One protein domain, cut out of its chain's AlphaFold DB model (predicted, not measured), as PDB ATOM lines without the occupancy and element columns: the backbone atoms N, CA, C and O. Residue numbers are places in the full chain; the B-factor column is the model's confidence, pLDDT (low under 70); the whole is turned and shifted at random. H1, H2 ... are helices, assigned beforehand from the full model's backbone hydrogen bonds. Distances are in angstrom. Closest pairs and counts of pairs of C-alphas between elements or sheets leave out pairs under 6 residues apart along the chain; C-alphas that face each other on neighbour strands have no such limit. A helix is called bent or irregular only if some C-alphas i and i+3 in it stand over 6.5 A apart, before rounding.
ATOM      1  N   ALA A 161     -23.354   6.635 -12.925       90.12
ATOM      2  CA  ALA A 161     -23.085   6.686 -11.487       90.12
ATOM      3  C   ALA A 161     -24.252   6.128 -10.654       90.12
ATOM      4  O   ALA A 161     -24.354   6.426  -9.471       90.12
ATOM      5  N   ARG A 162     -25.164   5.351 -11.258       90.75
ATOM      6  CA  ARG A 162     -26.409   4.934 -10.603       90.75
ATOM      7  C   ARG A 162     -26.172   4.252  -9.259       90.75
ATOM      8  O   ARG A 162     -26.778   4.663  -8.285       90.75
ATOM      9  N   LYS A 163     -25.295   3.245  -9.217       92.12
ATOM     10  CA  LYS A 163     -25.015   2.489  -7.988       92.12
ATOM     11  C   LYS A 163     -24.429   3.392  -6.898       92.12
ATOM     12  O   LYS A 163     -24.967   3.419  -5.806       92.12
ATOM     13  N   ALA A 164     -23.409   4.182  -7.236       93.44
ATOM     14  CA  ALA A 164     -22.782   5.108  -6.293       93.44
ATOM     15  C   ALA A 164     -23.773   6.157  -5.754       93.44
ATOM     16  O   ALA A 164     -23.758   6.463  -4.571       93.44
ATOM     17  N   LEU A 165     -24.662   6.681  -6.606       94.62
ATOM     18  CA  LEU A 165     -25.693   7.635  -6.189       94.62
ATOM     19  C   LEU A 165     -26.799   6.985  -5.347       94.62
ATOM     20  O   LEU A 165     -27.321   7.646  -4.460       94.62
ATOM     21  N   GLU A 166     -27.170   5.728  -5.615       94.50
ATOM     22  CA  GLU A 166     -28.124   4.979  -4.780       94.50
ATOM     23  C   GLU A 166     -27.519   4.674  -3.404       94.50
ATOM     24  O   GLU A 166     -28.174   4.928  -2.403       94.50
ATOM     25  N   GLU A 167     -26.267   4.212  -3.346       95.56
ATOM     26  CA  GLU A 167     -25.545   3.960  -2.090       95.56
ATOM     27  C   GLU A 167     -25.374   5.244  -1.267       95.56
ATOM     28  O   GLU A 167     -25.687   5.257  -0.081       95.56
ATOM     29  N   PHE A 168     -24.964   6.345  -1.905       94.44
ATOM     30  CA  PHE A 168     -24.876   7.650  -1.249       94.44
ATOM     31  C   PHE A 168     -26.238   8.126  -0.727       94.44
ATOM     32  O   PHE A 168     -26.347   8.544   0.422       94.44
ATOM     33  N   ALA A 169     -27.288   8.044  -1.552       94.50
ATOM     34  CA  ALA A 169     -28.623   8.472  -1.152       94.50
ATOM     35  C   ALA A 169     -29.182   7.633   0.004       94.50
ATOM     36  O   ALA A 169     -29.886   8.182   0.845       94.50
ATOM     37  N   LEU A 170     -28.873   6.333   0.053       93.56
ATOM     38  CA  LEU A 170     -29.242   5.480   1.182       93.56
ATOM     39  C   LEU A 170     -28.576   5.955   2.474       93.56
ATOM     40  O   LEU A 170     -29.294   6.147   3.444       93.56
ATOM     41  N   GLY A 171     -27.272   6.250   2.455       94.69
ATOM     42  CA  GLY A 171     -26.584   6.807   3.626       94.69
ATOM     43  C   GLY A 171     -27.198   8.131   4.098       94.69
ATOM     44  O   GLY A 171     -27.500   8.289   5.273       94.69
ATOM     45  N   CYS A 172     -27.505   9.053   3.177       94.38
ATOM     46  CA  CYS A 172     -28.185  10.300   3.546       94.38
ATOM     47  C   CYS A 172     -29.577  10.069   4.152       94.38
ATOM     48  O   CYS A 172     -30.004  10.825   5.019       94.38
ATOM     49  N   VAL A 173     -30.317   9.074   3.655       94.31
ATOM     50  CA  VAL A 173     -31.625   8.723   4.215       94.31
ATOM     51  C   VAL A 173     -31.452   8.119   5.604       94.31
ATOM     52  O   VAL A 173     -32.182   8.526   6.496       94.31
ATOM     53  N   GLU A 174     -30.493   7.215   5.807       94.38
ATOM     54  CA  GLU A 174     -30.174   6.642   7.122       94.38
ATOM     55  C   GLU A 174     -29.899   7.744   8.156       94.38
ATOM     56  O   GLU A 174     -30.595   7.790   9.165       94.38
ATOM     57  N   ASP A 175     -29.030   8.712   7.844       94.69
ATOM     58  CA  ASP A 175     -28.727   9.841   8.741       94.69
ATOM     59  C   ASP A 175     -29.978  10.666   9.106       94.69
ATOM     60  O   ASP A 175     -30.154  11.112  10.245       94.69
ATOM     61  N   VAL A 176     -30.869  10.899   8.132       94.50
ATOM     62  CA  VAL A 176     -32.124  11.632   8.364       94.50
ATOM     63  C   VAL A 176     -33.059  10.831   9.264       94.50
ATOM     64  O   VAL A 176     -33.652  11.412  10.174       94.50
ATOM     65  N   LEU A 177     -33.194   9.527   9.018       93.19
ATOM     66  CA  LEU A 177     -34.075   8.663   9.799       93.19
ATOM     67  C   LEU A 177     -33.560   8.474  11.222       93.19
ATOM     68  O   LEU A 177     -34.368   8.539  12.140       93.19
ATOM     69  N   ASP A 178     -32.256   8.297  11.420       94.00
ATOM     70  CA  ASP A 178     -31.667   8.147  12.752       94.00
ATOM     71  C   ASP A 178     -31.920   9.395  13.600       94.00
ATOM     72  O   ASP A 178     -32.410   9.291  14.726       94.00
ATOM     73  N   ARG A 179     -31.698  10.583  13.026       93.62
ATOM     74  CA  ARG A 179     -31.987  11.858  13.696       93.62
ATOM     75  C   ARG A 179     -33.473  12.005  14.036       93.62
ATOM     76  O   ARG A 179     -33.806  12.358  15.161       93.62
ATOM     77  N   GLU A 180     -34.366  11.725  13.085       94.56
ATOM     78  CA  GLU A 180     -35.817  11.812  13.313       94.56
ATOM     79  C   GLU A 180     -36.308  10.794  14.356       94.56
ATOM     80  O   GLU A 180     -37.145  11.115  15.202       94.56
ATOM     81  N   LEU A 181     -35.796   9.562  14.331       92.00
ATOM     82  CA  LEU A 181     -36.159   8.515  15.289       92.00
ATOM     83  C   LEU A 181     -35.631   8.810  16.693       92.00
ATOM     84  O   LEU A 181     -36.319   8.512  17.670       92.00
ATOM     85  N   GLU A 182     -34.447   9.409  16.817       92.56
ATOM     86  CA  GLU A 182     -33.919   9.852  18.106       92.56
ATOM     87  C   GLU A 182     -34.817  10.939  18.716       92.56
ATOM     88  O   GLU A 182     -35.268  10.799  19.861       92.56
ATOM     89  N   THR A 183     -35.167  11.961  17.926       91.75
ATOM     90  CA  THR A 183     -36.072  13.049  18.336       91.75
ATOM     91  C   THR A 183     -37.462  12.527  18.717       91.75
ATOM     92  O   THR A 183     -37.968  12.825  19.803       91.75
ATOM     93  N   SER A 184     -38.055  11.673  17.881       91.62
ATOM     94  CA  SER A 184     -39.408  11.130  18.078       91.62
ATOM     95  C   SER A 184     -39.474   9.916  19.015       91.62
ATOM     96  O   SER A 184     -40.554   9.380  19.263       91.62
ATOM     97  N   SER A 185     -38.347   9.480  19.591       90.38
ATOM     98  CA  SER A 185     -38.269   8.258  20.410       90.38
ATOM     99  C   SER A 185     -39.254   8.231  21.583       90.38
ATOM    100  O   SER A 185     -39.711   7.163  21.993       90.38
ATOM    101  N   HIS A 186     -39.608   9.400  22.116       87.12
ATOM    102  CA  HIS A 186     -40.573   9.564  23.197       87.12
ATOM    103  C   HIS A 186     -42.002   9.148  22.799       87.12
ATOM    104  O   HIS A 186     -42.719   8.623  23.648       87.12
ATOM    105  N   LEU A 187     -42.381   9.283  21.521       85.25
ATOM    106  CA  LEU A 187     -43.691   8.875  20.994       85.25
ATOM    107  C   LEU A 187     -43.889   7.352  21.027       85.25
ATOM    108  O   LEU A 187     -45.016   6.866  21.067       85.25
ATOM    109  N   PHE A 188     -42.792   6.591  21.022       82.31
ATOM    110  CA  PHE A 188     -42.813   5.127  21.013       82.31
ATOM    111  C   PHE A 188     -42.632   4.505  22.400       82.31
ATOM    112  O   PHE A 188     -42.665   3.278  22.538       82.31
ATOM    113  N   ARG A 189     -42.419   5.316  23.443       83.44
ATOM    114  CA  ARG A 189     -42.267   4.802  24.806       83.44
ATOM    115  C   ARG A 189     -43.630   4.528  25.416       83.44
ATOM    116  O   ARG A 189     -44.516   5.375  25.413       83.44
ATOM    117  N   SER A 190     -43.772   3.346  26.003       77.06
ATOM    118  CA  SER A 190     -44.961   3.019  26.776       77.06
ATOM    119  C   SER A 190     -45.028   3.897  28.031       77.06
ATOM    120  O   SER A 190     -44.033   3.959  28.764       77.06
ATOM    121  N   PRO A 191     -46.181   4.515  28.334       75.38
ATOM    122  CA  PRO A 191     -46.402   5.147  29.628       75.38
ATOM    123  C   PRO A 191     -46.189   4.146  30.778       75.38
ATOM    124  O   PRO A 191     -46.375   2.944  30.576       75.38
ATOM    125  N   PRO A 192     -45.836   4.598  31.992       74.88
ATOM    126  CA  PRO A 192     -45.592   3.706  33.129       74.88
ATOM    127  C   PRO A 192     -46.806   2.836  33.513       74.88
ATOM    128  O   PRO A 192     -46.615   1.722  33.989       74.88
ATOM    129  N   ASP A 193     -48.032   3.286  33.217       75.62
ATOM    130  CA  ASP A 193     -49.286   2.559  33.486       75.62
ATOM    131  C   ASP A 193     -49.815   1.763  32.270       75.62
ATOM    132  O   ASP A 193     -50.989   1.400  32.209       75.62
ATOM    133  N   CYS A 194     -48.974   1.482  31.270       67.94
ATOM    134  CA  CYS A 194     -49.387   0.919  29.973       67.94
ATOM    135  C   CYS A 194     -50.069  -0.460  30.017       67.94
ATOM    136  O   CYS A 194     -50.663  -0.868  29.023       67.94
ATOM    137  N   LEU A 195     -49.984  -1.177  31.141       77.50
ATOM    138  CA  LEU A 195     -50.600  -2.494  31.328       77.50
ATOM    139  C   LEU A 195     -51.945  -2.441  32.070       77.50
ATOM    140  O   LEU A 195     -52.531  -3.496  32.319       77.50
ATOM    141  N   SER A 196     -52.439  -1.252  32.433       80.75
ATOM    142  CA  SER A 196     -53.806  -1.104  32.945       80.75
ATOM    143  C   SER A 196     -54.828  -1.248  31.810       80.75
ATOM    144  O   SER A 196     -54.516  -1.030  30.636       80.75
ATOM    145  N   GLU A 197     -56.069  -1.609  32.146       80.06
ATOM    146  CA  GLU A 197     -57.165  -1.696  31.171       80.06
ATOM    147  C   GLU A 197     -57.381  -0.349  30.460       80.06
ATOM    148  O   GLU A 197     -57.543  -0.289  29.239       80.06
ATOM    149  N   GLU A 198     -57.288   0.752  31.207       77.19
ATOM    150  CA  GLU A 198     -57.362   2.109  30.670       77.19
ATOM    151  C   GLU A 198     -56.147   2.446  29.797       77.19
ATOM    152  O   GLU A 198     -56.296   3.106  28.773       77.19
ATOM    153  N   GLY A 199     -54.946   1.985  30.155       73.44
ATOM    154  CA  GLY A 199     -53.733   2.174  29.355       73.44
ATOM    155  C   GLY A 199     -53.814   1.500  27.983       73.44
ATOM    156  O   GLY A 199     -53.450   2.106  26.975       73.44
ATOM    157  N   LEU A 200     -54.361   0.282  27.928       76.06
ATOM    158  CA  LEU A 200     -54.534  -0.473  26.682       76.06
ATOM    159  C   LEU A 200     -55.656   0.077  25.791       76.06
ATOM    160  O   LEU A 200     -55.594  -0.068  24.571       76.06
ATOM    161  N   THR A 201     -56.676   0.704  26.379       80.88
ATOM    162  CA  THR A 201     -57.836   1.240  25.643       80.88
ATOM    163  C   THR A 201     -57.686   2.704  25.228       80.88
ATOM    164  O   THR A 201     -58.351   3.129  24.287       80.88
ATOM    165  N   ARG A 202     -56.803   3.477  25.876       79.75
ATOM    166  CA  ARG A 202     -56.542   4.892  25.541       79.75
ATOM    167  C   ARG A 202     -55.661   5.094  24.312       79.75
ATOM    168  O   ARG A 202     -55.680   6.178  23.741       79.75
ATOM    169  N   PHE A 203     -54.867   4.101  23.924       78.75
ATOM    170  CA  PHE A 203     -53.897   4.266  22.846       78.75
ATOM    171  C   PHE A 203     -54.585   4.443  21.483       78.75
ATOM    172  O   PHE A 203     -55.227   3.520  20.973       78.75
ATOM    173  N   GLN A 204     -54.411   5.613  20.865       80.88
ATOM    174  CA  GLN A 204     -54.952   5.924  19.545       80.88
ATOM    175  C   GLN A 204     -53.832   6.050  18.510       80.88
ATOM    176  O   GLN A 204     -53.030   6.978  18.529       80.88
ATOM    177  N   PHE A 205     -53.818   5.135  17.539       82.31
ATOM    178  CA  PHE A 205     -52.850   5.166  16.436       82.31
ATOM    179  C   PHE A 205     -52.930   6.446  15.590       82.31
ATOM    180  O   PHE A 205     -51.933   6.824  14.983       82.31
ATOM    181  N   ALA A 206     -54.096   7.100  15.535       85.69
ATOM    182  CA  ALA A 206     -54.278   8.352  14.806       85.69
ATOM    183  C   ALA A 206     -53.456   9.494  15.422       85.69
ATOM    184  O   ALA A 206     -52.737  10.173  14.699       85.69
ATOM    185  N   GLU A 207     -53.473   9.627  16.750       86.50
ATOM    186  CA  GLU A 207     -52.721  10.660  17.476       86.50
ATOM    187  C   GLU A 207     -51.208  10.480  17.293       86.50
ATOM    188  O   GLU A 207     -50.485  11.437  17.034       86.50
ATOM    189  N   VAL A 208     -50.721   9.233  17.331       85.38
ATOM    190  CA  VAL A 208     -49.303   8.927  17.070       85.38
ATOM    191  C   VAL A 208     -48.928   9.214  15.614       85.38
ATOM    192  O   VAL A 208     -47.832   9.698  15.344       85.38
ATOM    193  N   ALA A 209     -49.820   8.934  14.660       87.38
ATOM    194  CA  ALA A 209     -49.583   9.235  13.251       87.38
ATOM    195  C   ALA A 209     -49.547  10.746  12.971       87.38
ATOM    196  O   ALA A 209     -48.770  11.184  12.123       87.38
ATOM    197  N   GLU A 210     -50.370  11.538  13.658       89.75
ATOM    198  CA  GLU A 210     -50.332  13.002  13.589       89.75
ATOM    199  C   GLU A 210     -49.052  13.547  14.225       89.75
ATOM    200  O   GLU A 210     -48.332  14.301  13.575       89.75
ATOM    201  N   ALA A 211     -48.689  13.074  15.420       88.94
ATOM    202  CA  ALA A 211     -47.447  13.466  16.086       88.94
ATOM    203  C   ALA A 211     -46.192  13.095  15.273       88.94
ATOM    204  O   ALA A 211     -45.215  13.834  15.259       88.94
ATOM    205  N   LEU A 212     -46.211  11.975  14.541       89.88
ATOM    206  CA  LEU A 212     -45.111  11.591  13.650       89.88
ATOM    207  C   LEU A 212     -44.967  12.492  12.421       89.88
ATOM    208  O   LEU A 212     -43.893  12.513  11.827       89.88
ATOM    209  N   GLN A 213     -46.022  13.193  12.013       91.50
ATOM    210  CA  GLN A 213     -45.983  14.113  10.875       91.50
ATOM    211  C   GLN A 213     -45.466  15.500  11.250       91.50
ATOM    212  O   GLN A 213     -45.186  16.287  10.350       91.50
ATOM    213  N   ASP A 214     -45.334  15.789  12.543       91.44
ATOM    214  CA  ASP A 214     -44.810  17.057  13.028       91.44
ATOM    215  C   ASP A 214     -43.349  17.266  12.597       91.44
ATOM    216  O   ASP A 214     -42.500  16.392  12.780       91.44
ATOM    217  N   GLU A 215     -43.049  18.433  12.024       86.69
ATOM    218  CA  GLU A 215     -41.722  18.749  11.471       86.69
ATOM    219  C   GLU A 215     -40.687  19.096  12.559       86.69
ATOM    220  O   GLU A 215     -39.484  19.013  12.310       86.69
ATOM    221  N   ALA A 216     -41.127  19.478  13.764       83.25
ATOM    222  CA  ALA A 216     -40.243  19.925  14.841       83.25
ATOM    223  C   ALA A 216     -39.864  18.797  15.815       83.25
ATOM    224  O   ALA A 216     -38.730  18.732  16.294       83.25
ATOM    225  N   THR A 217     -40.813  17.918  16.126       84.88
ATOM    226  CA  THR A 217     -40.714  16.905  17.190       84.88
ATOM    227  C   THR A 217     -41.017  15.485  16.713       84.88
ATOM    228  O   THR A 217     -40.731  14.518  17.426       84.88
ATOM    229  N   GLY A 218     -41.574  15.358  15.508       89.12
ATOM    230  CA  GLY A 218     -41.960  14.098  14.896       89.12
ATOM    231  C   GLY A 218     -40.868  13.460  14.039       89.12
ATOM    232  O   GLY A 218     -39.670  13.693  14.200       89.12
ATOM    233  N   ALA A 219     -41.312  12.596  13.127       92.75
ATOM    234  CA  ALA A 219     -40.472  11.881  12.173       92.75
ATOM    235  C   ALA A 219     -41.150  11.830  10.789       92.75
ATOM    236  O   ALA A 219     -41.576  10.760  10.318       92.75
ATOM    237  N   PRO A 220     -41.307  12.990  10.123       93.12
ATOM    238  CA  PRO A 220     -42.106  13.110   8.907       93.12
ATOM    239  C   PRO A 220     -41.506  12.328   7.733       93.12
ATOM    240  O   PRO A 220     -42.234  11.860   6.848       93.12
ATOM    241  N   SER A 221     -40.185  12.145   7.679       92.50
ATOM    242  CA  SER A 221     -39.538  11.329   6.647       92.50
ATOM    243  C   SER A 221     -39.748   9.840   6.902       92.50
ATOM    244  O   SER A 221     -40.108   9.121   5.963       92.50
ATOM    245  N   VAL A 222     -39.630   9.389   8.157       91.19
ATOM    246  CA  VAL A 222     -39.984   8.014   8.559       91.19
ATOM    247  C   VAL A 222     -41.439   7.712   8.193       91.19
ATOM    248  O   VAL A 222     -41.717   6.720   7.508       91.19
ATOM    249  N   TRP A 223     -42.368   8.596   8.570       91.38
ATOM    250  CA  TRP A 223     -43.788   8.451   8.250       91.38
ATOM    251  C   TRP A 223     -44.023   8.353   6.741       91.38
ATOM    252  O   TRP A 223     -44.669   7.411   6.268       91.38
ATOM    253  N   ARG A 224     -43.446   9.270   5.952       91.19
ATOM    254  CA  ARG A 224     -43.559   9.252   4.484       91.19
ATOM    255  C   ARG A 224     -43.008   7.969   3.868       91.19
ATOM    256  O   ARG A 224     -43.593   7.472   2.902       91.19
ATOM    257  N   LEU A 225     -41.919   7.412   4.399       90.69
ATOM    258  CA  LEU A 225     -41.364   6.147   3.915       90.69
ATOM    259  C   LEU A 225     -42.291   4.969   4.212       90.69
ATOM    260  O   LEU A 225     -42.587   4.193   3.296       90.69
ATOM    261  N   ILE A 226     -42.785   4.849   5.444       88.44
ATOM    262  CA  ILE A 226     -43.686   3.761   5.849       88.44
ATOM    263  C   ILE A 226     -45.003   3.864   5.075       88.44
ATOM    264  O   ILE A 226     -45.397   2.924   4.377       88.44
ATOM    265  N   HIS A 227     -45.654   5.025   5.123       87.12
ATOM    266  CA  HIS A 227     -46.938   5.261   4.470       87.12
ATOM    267  C   HIS A 227     -46.830   5.187   2.938       87.12
ATOM    268  O   HIS A 227     -47.658   4.570   2.264       87.12
ATOM    269  N   GLY A 228     -45.764   5.735   2.356       84.75
ATOM    270  CA  GLY A 228     -45.508   5.626   0.921       84.75
ATOM    271  C   GLY A 228     -45.293   4.178   0.470       84.75
ATOM    272  O   GLY A 228     -45.757   3.785  -0.606       84.75
ATOM    273  N   SER A 229     -44.628   3.359   1.286       84.88
ATOM    274  CA  SER A 229     -44.374   1.944   0.981       84.88
ATOM    275  C   SER A 229     -45.644   1.099   1.072       84.88
ATOM    276  O   SER A 229     -45.927   0.322   0.154       84.88
ATOM    277  N   THR A 230     -46.461   1.300   2.110       84.44
ATOM    278  CA  THR A 230     -47.743   0.594   2.267       84.44
ATOM    279  C   THR A 230     -48.723   0.953   1.151       84.44
ATOM    280  O   THR A 230     -49.335   0.061   0.560       84.44
ATOM    281  N   GLN A 231     -48.814   2.228   0.752       81.88
ATOM    282  CA  GLN A 231     -49.659   2.633  -0.375       81.88
ATOM    283  C   GLN A 231     -49.230   1.995  -1.700       81.88
ATOM    284  O   GLN A 231     -50.082   1.548  -2.474       81.88
ATOM    285  N   ARG A 232     -47.922   1.935  -1.984       81.00
ATOM    286  CA  ARG A 232     -47.406   1.283  -3.201       81.00
ATOM    287  C   ARG A 232     -47.739  -0.206  -3.216       81.00
ATOM    288  O   ARG A 232     -48.188  -0.705  -4.249       81.00
ATOM    289  N   PHE A 233     -47.595  -0.886  -2.081       73.50
ATOM    290  CA  PHE A 233     -47.971  -2.292  -1.931       73.50
ATOM    291  C   PHE A 233     -49.474  -2.515  -2.170       73.50
ATOM    292  O   PHE A 233     -49.859  -3.348  -2.991       73.50
ATOM    293  N   CYS A 234     -50.331  -1.701  -1.547       74.62
ATOM    294  CA  CYS A 234     -51.786  -1.760  -1.723       74.62
ATOM    295  C   CYS A 234     -52.238  -1.463  -3.164       74.62
ATOM    296  O   CYS A 234     -53.230  -2.015  -3.641       74.62
ATOM    297  N   ARG A 235     -51.532  -0.584  -3.884       75.06
ATOM    298  CA  ARG A 235     -51.798  -0.323  -5.309       75.06
ATOM    299  C   ARG A 235     -51.383  -1.507  -6.184       75.06
ATOM    300  O   ARG A 235     -52.109  -1.845  -7.119       75.06
ATOM    301  N   ALA A 236     -50.260  -2.153  -5.874       72.69
ATOM    302  CA  ALA A 236     -49.792  -3.328  -6.602       72.69
ATOM    303  C   ALA A 236     -50.761  -4.517  -6.464       72.69
ATOM    304  O   ALA A 236     -51.110  -5.124  -7.475       72.69
ATOM    305  N   SER A 237     -51.270  -4.788  -5.256       70.19
ATOM    306  CA  SER A 237     -52.211  -5.892  -5.001       70.19
ATOM    307  C   SER A 237     -53.589  -5.695  -5.653       70.19
ATOM    308  O   SER A 237     -54.194  -6.642  -6.156       70.19
ATOM    309  N   LYS A 238     -54.079  -4.450  -5.726       66.62
ATOM    310  CA  LYS A 238     -55.307  -4.116  -6.473       66.62
ATOM    311  C   LYS A 238     -55.110  -4.231  -7.991       66.62
ATOM    312  O   LYS A 238     -56.033  -4.616  -8.708       66.62
ATOM    313  N   GLY A 239     -53.913  -3.916  -8.489       60.72
ATOM    314  CA  GLY A 239     -53.561  -4.028  -9.906       60.72
ATOM    315  C   GLY A 239     -53.434  -5.470 -10.411       60.72
ATOM    316  O   GLY A 239     -53.753  -5.729 -11.573       60.72
ATOM    317  N   THR A 240     -53.010  -6.410  -9.560       56.62
ATOM    318  CA  THR A 240     -52.952  -7.845  -9.887       56.62
ATOM    319  C   THR A 240     -54.333  -8.496  -9.840       56.62
ATOM    320  O   THR A 240     -54.717  -9.146 -10.807       56.62
ATOM    321  N   SER A 241     -55.145  -8.200  -8.817       54.31
ATOM    322  CA  SER A 241     -56.521  -8.717  -8.705       54.31
ATOM    323  C   SER A 241     -57.396  -8.366  -9.919       54.31
ATOM    324  O   SER A 241     -58.180  -9.188 -10.391       54.31
ATOM    325  N   ARG A 242     -57.206  -7.172 -10.496       48.72
ATOM    326  CA  ARG A 242     -57.948  -6.723 -11.681       48.72
ATOM    327  C   ARG A 242     -57.476  -7.380 -12.988       48.72
ATOM    328  O   ARG A 242     -58.252  -7.449 -13.938       48.72
ATOM    329  N   LYS A 243     -56.231  -7.867 -13.059       52.56
ATOM    330  CA  LYS A 243     -55.730  -8.645 -14.208       52.56
ATOM    331  C   LYS A 243     -56.234 -10.085 -14.164       52.56
ATOM    332  O   LYS A 243     -56.684 -10.576 -15.196       52.56
ATOM    333  N   ASP A 244     -56.279 -10.686 -12.980       48.62
ATOM    334  CA  ASP A 244     -56.761 -12.061 -12.803       48.62
ATOM    335  C   ASP A 244     -58.275 -12.183 -13.061       48.62
ATOM    336  O   ASP A 244     -58.738 -13.186 -13.608       48.62
ATOM    337  N   SER A 245     -59.051 -11.123 -12.791       45.69
ATOM    338  CA  SER A 245     -60.480 -11.061 -13.140       45.69
ATOM    339  C   SER A 245     -60.764 -10.888 -14.641       45.69
ATOM    340  O   SER A 245     -61.863 -11.201 -15.093       45.69
ATOM    341  N   VAL A 246     -59.801 -10.389 -15.427       49.16
ATOM    342  CA  VAL A 246     -59.963 -10.193 -16.883       49.16
ATOM    343  C   VAL A 246     -59.561 -11.449 -17.666       49.16
ATOM    344  O   VAL A 246     -60.044 -11.662 -18.774       49.16
TER     345      VAL A 246
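What this domain is: This is residues 161 to 246 of the 250 residues of an uncharacterized protein of Dichomitus squalens (UniProt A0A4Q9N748). Two long helices, H1 and H4, make an open V: residues 176 to 181 of H1 meet residues 220 to 222, in the first part of H4, at the corner, and residues 161 to 172 and 228 to 246 stick out as its two free arms. The short helix H3 packs on both at the corner, while the small helix H2 lies beyond it, out of touch with any other helix. The printed part has 86 residues with four named helices, in the order H1, H2, H3, H4 along the chain, and no named strand; it is all helix. The whole is only just extended, close to loose, with a radius of gyration of the C-alphas of 18.1 A, and its flat outline spans 49 by 41 by 20 A.

How they stand to each other: Begin with H1, residues 162 to 188, which has a kink of 49 degrees near residue 182. It is irregular, with C-alphas 183 and 186 standing 7.5 A apart. A short link of 8 residues leads to H2, residues 197 to 202, which is apart from H1. A tight link of 2 residues leads on to H3, residues 205 to 213, also apart from H2. Look at residues 184 to 187 of H1, which alone touch H3; the closest C-alphas, those of Leu 187 and Val 208, are 6.8 A apart, and the two helices run opposite ways at a steep tilt of 56 degrees. After a short link of 6 residues comes H4, residues 220 to 244. Its residues 220 to 223 alone touch H3, closest at the C-alphas of Gln 213 and Pro 220, 4.5 A apart, at a steep tilt of 61 degrees, opposite ways. Residues 176 to 181 of H1 touch residues 220 to 222 of H4, closest at the C-alphas of Leu 177 and Val 222, 6.1 A apart, at a steep tilt of 66 degrees, opposite ways. H2 and H4 are apart. In H2 and H3 every O i to N i+4 pair is within hydrogen-bond range, in H1 20 of 23 and in H4 20 of 21.

Where its parts are: Find C-alpha 162 at (-26.409, 4.934, -10.603); from there H1 runs 35.6 A to C-alpha 188 at (-42.813, 5.127, 21.013). H2 spans 8.7 A from Glu 197 to Arg 202, and H3 12.6 A from Phe 205 to Gln 213. H4 runs 36.3 A from Pro 220 to C-alpha 244 at (-56.761, -12.061, -12.803).

The domain as a whole: The two C-alphas farthest apart, those of Ala 161 and Glu 197, are 55.2 A from each other. Without the stretches that stand free, the body has 55 residues and spans 38 by 19 by 18 A. The printed part has no cut and no long link. The mean pLDDT of the printed part is 83.0; look for values under 70 at residue 194 and residues 238 to 246.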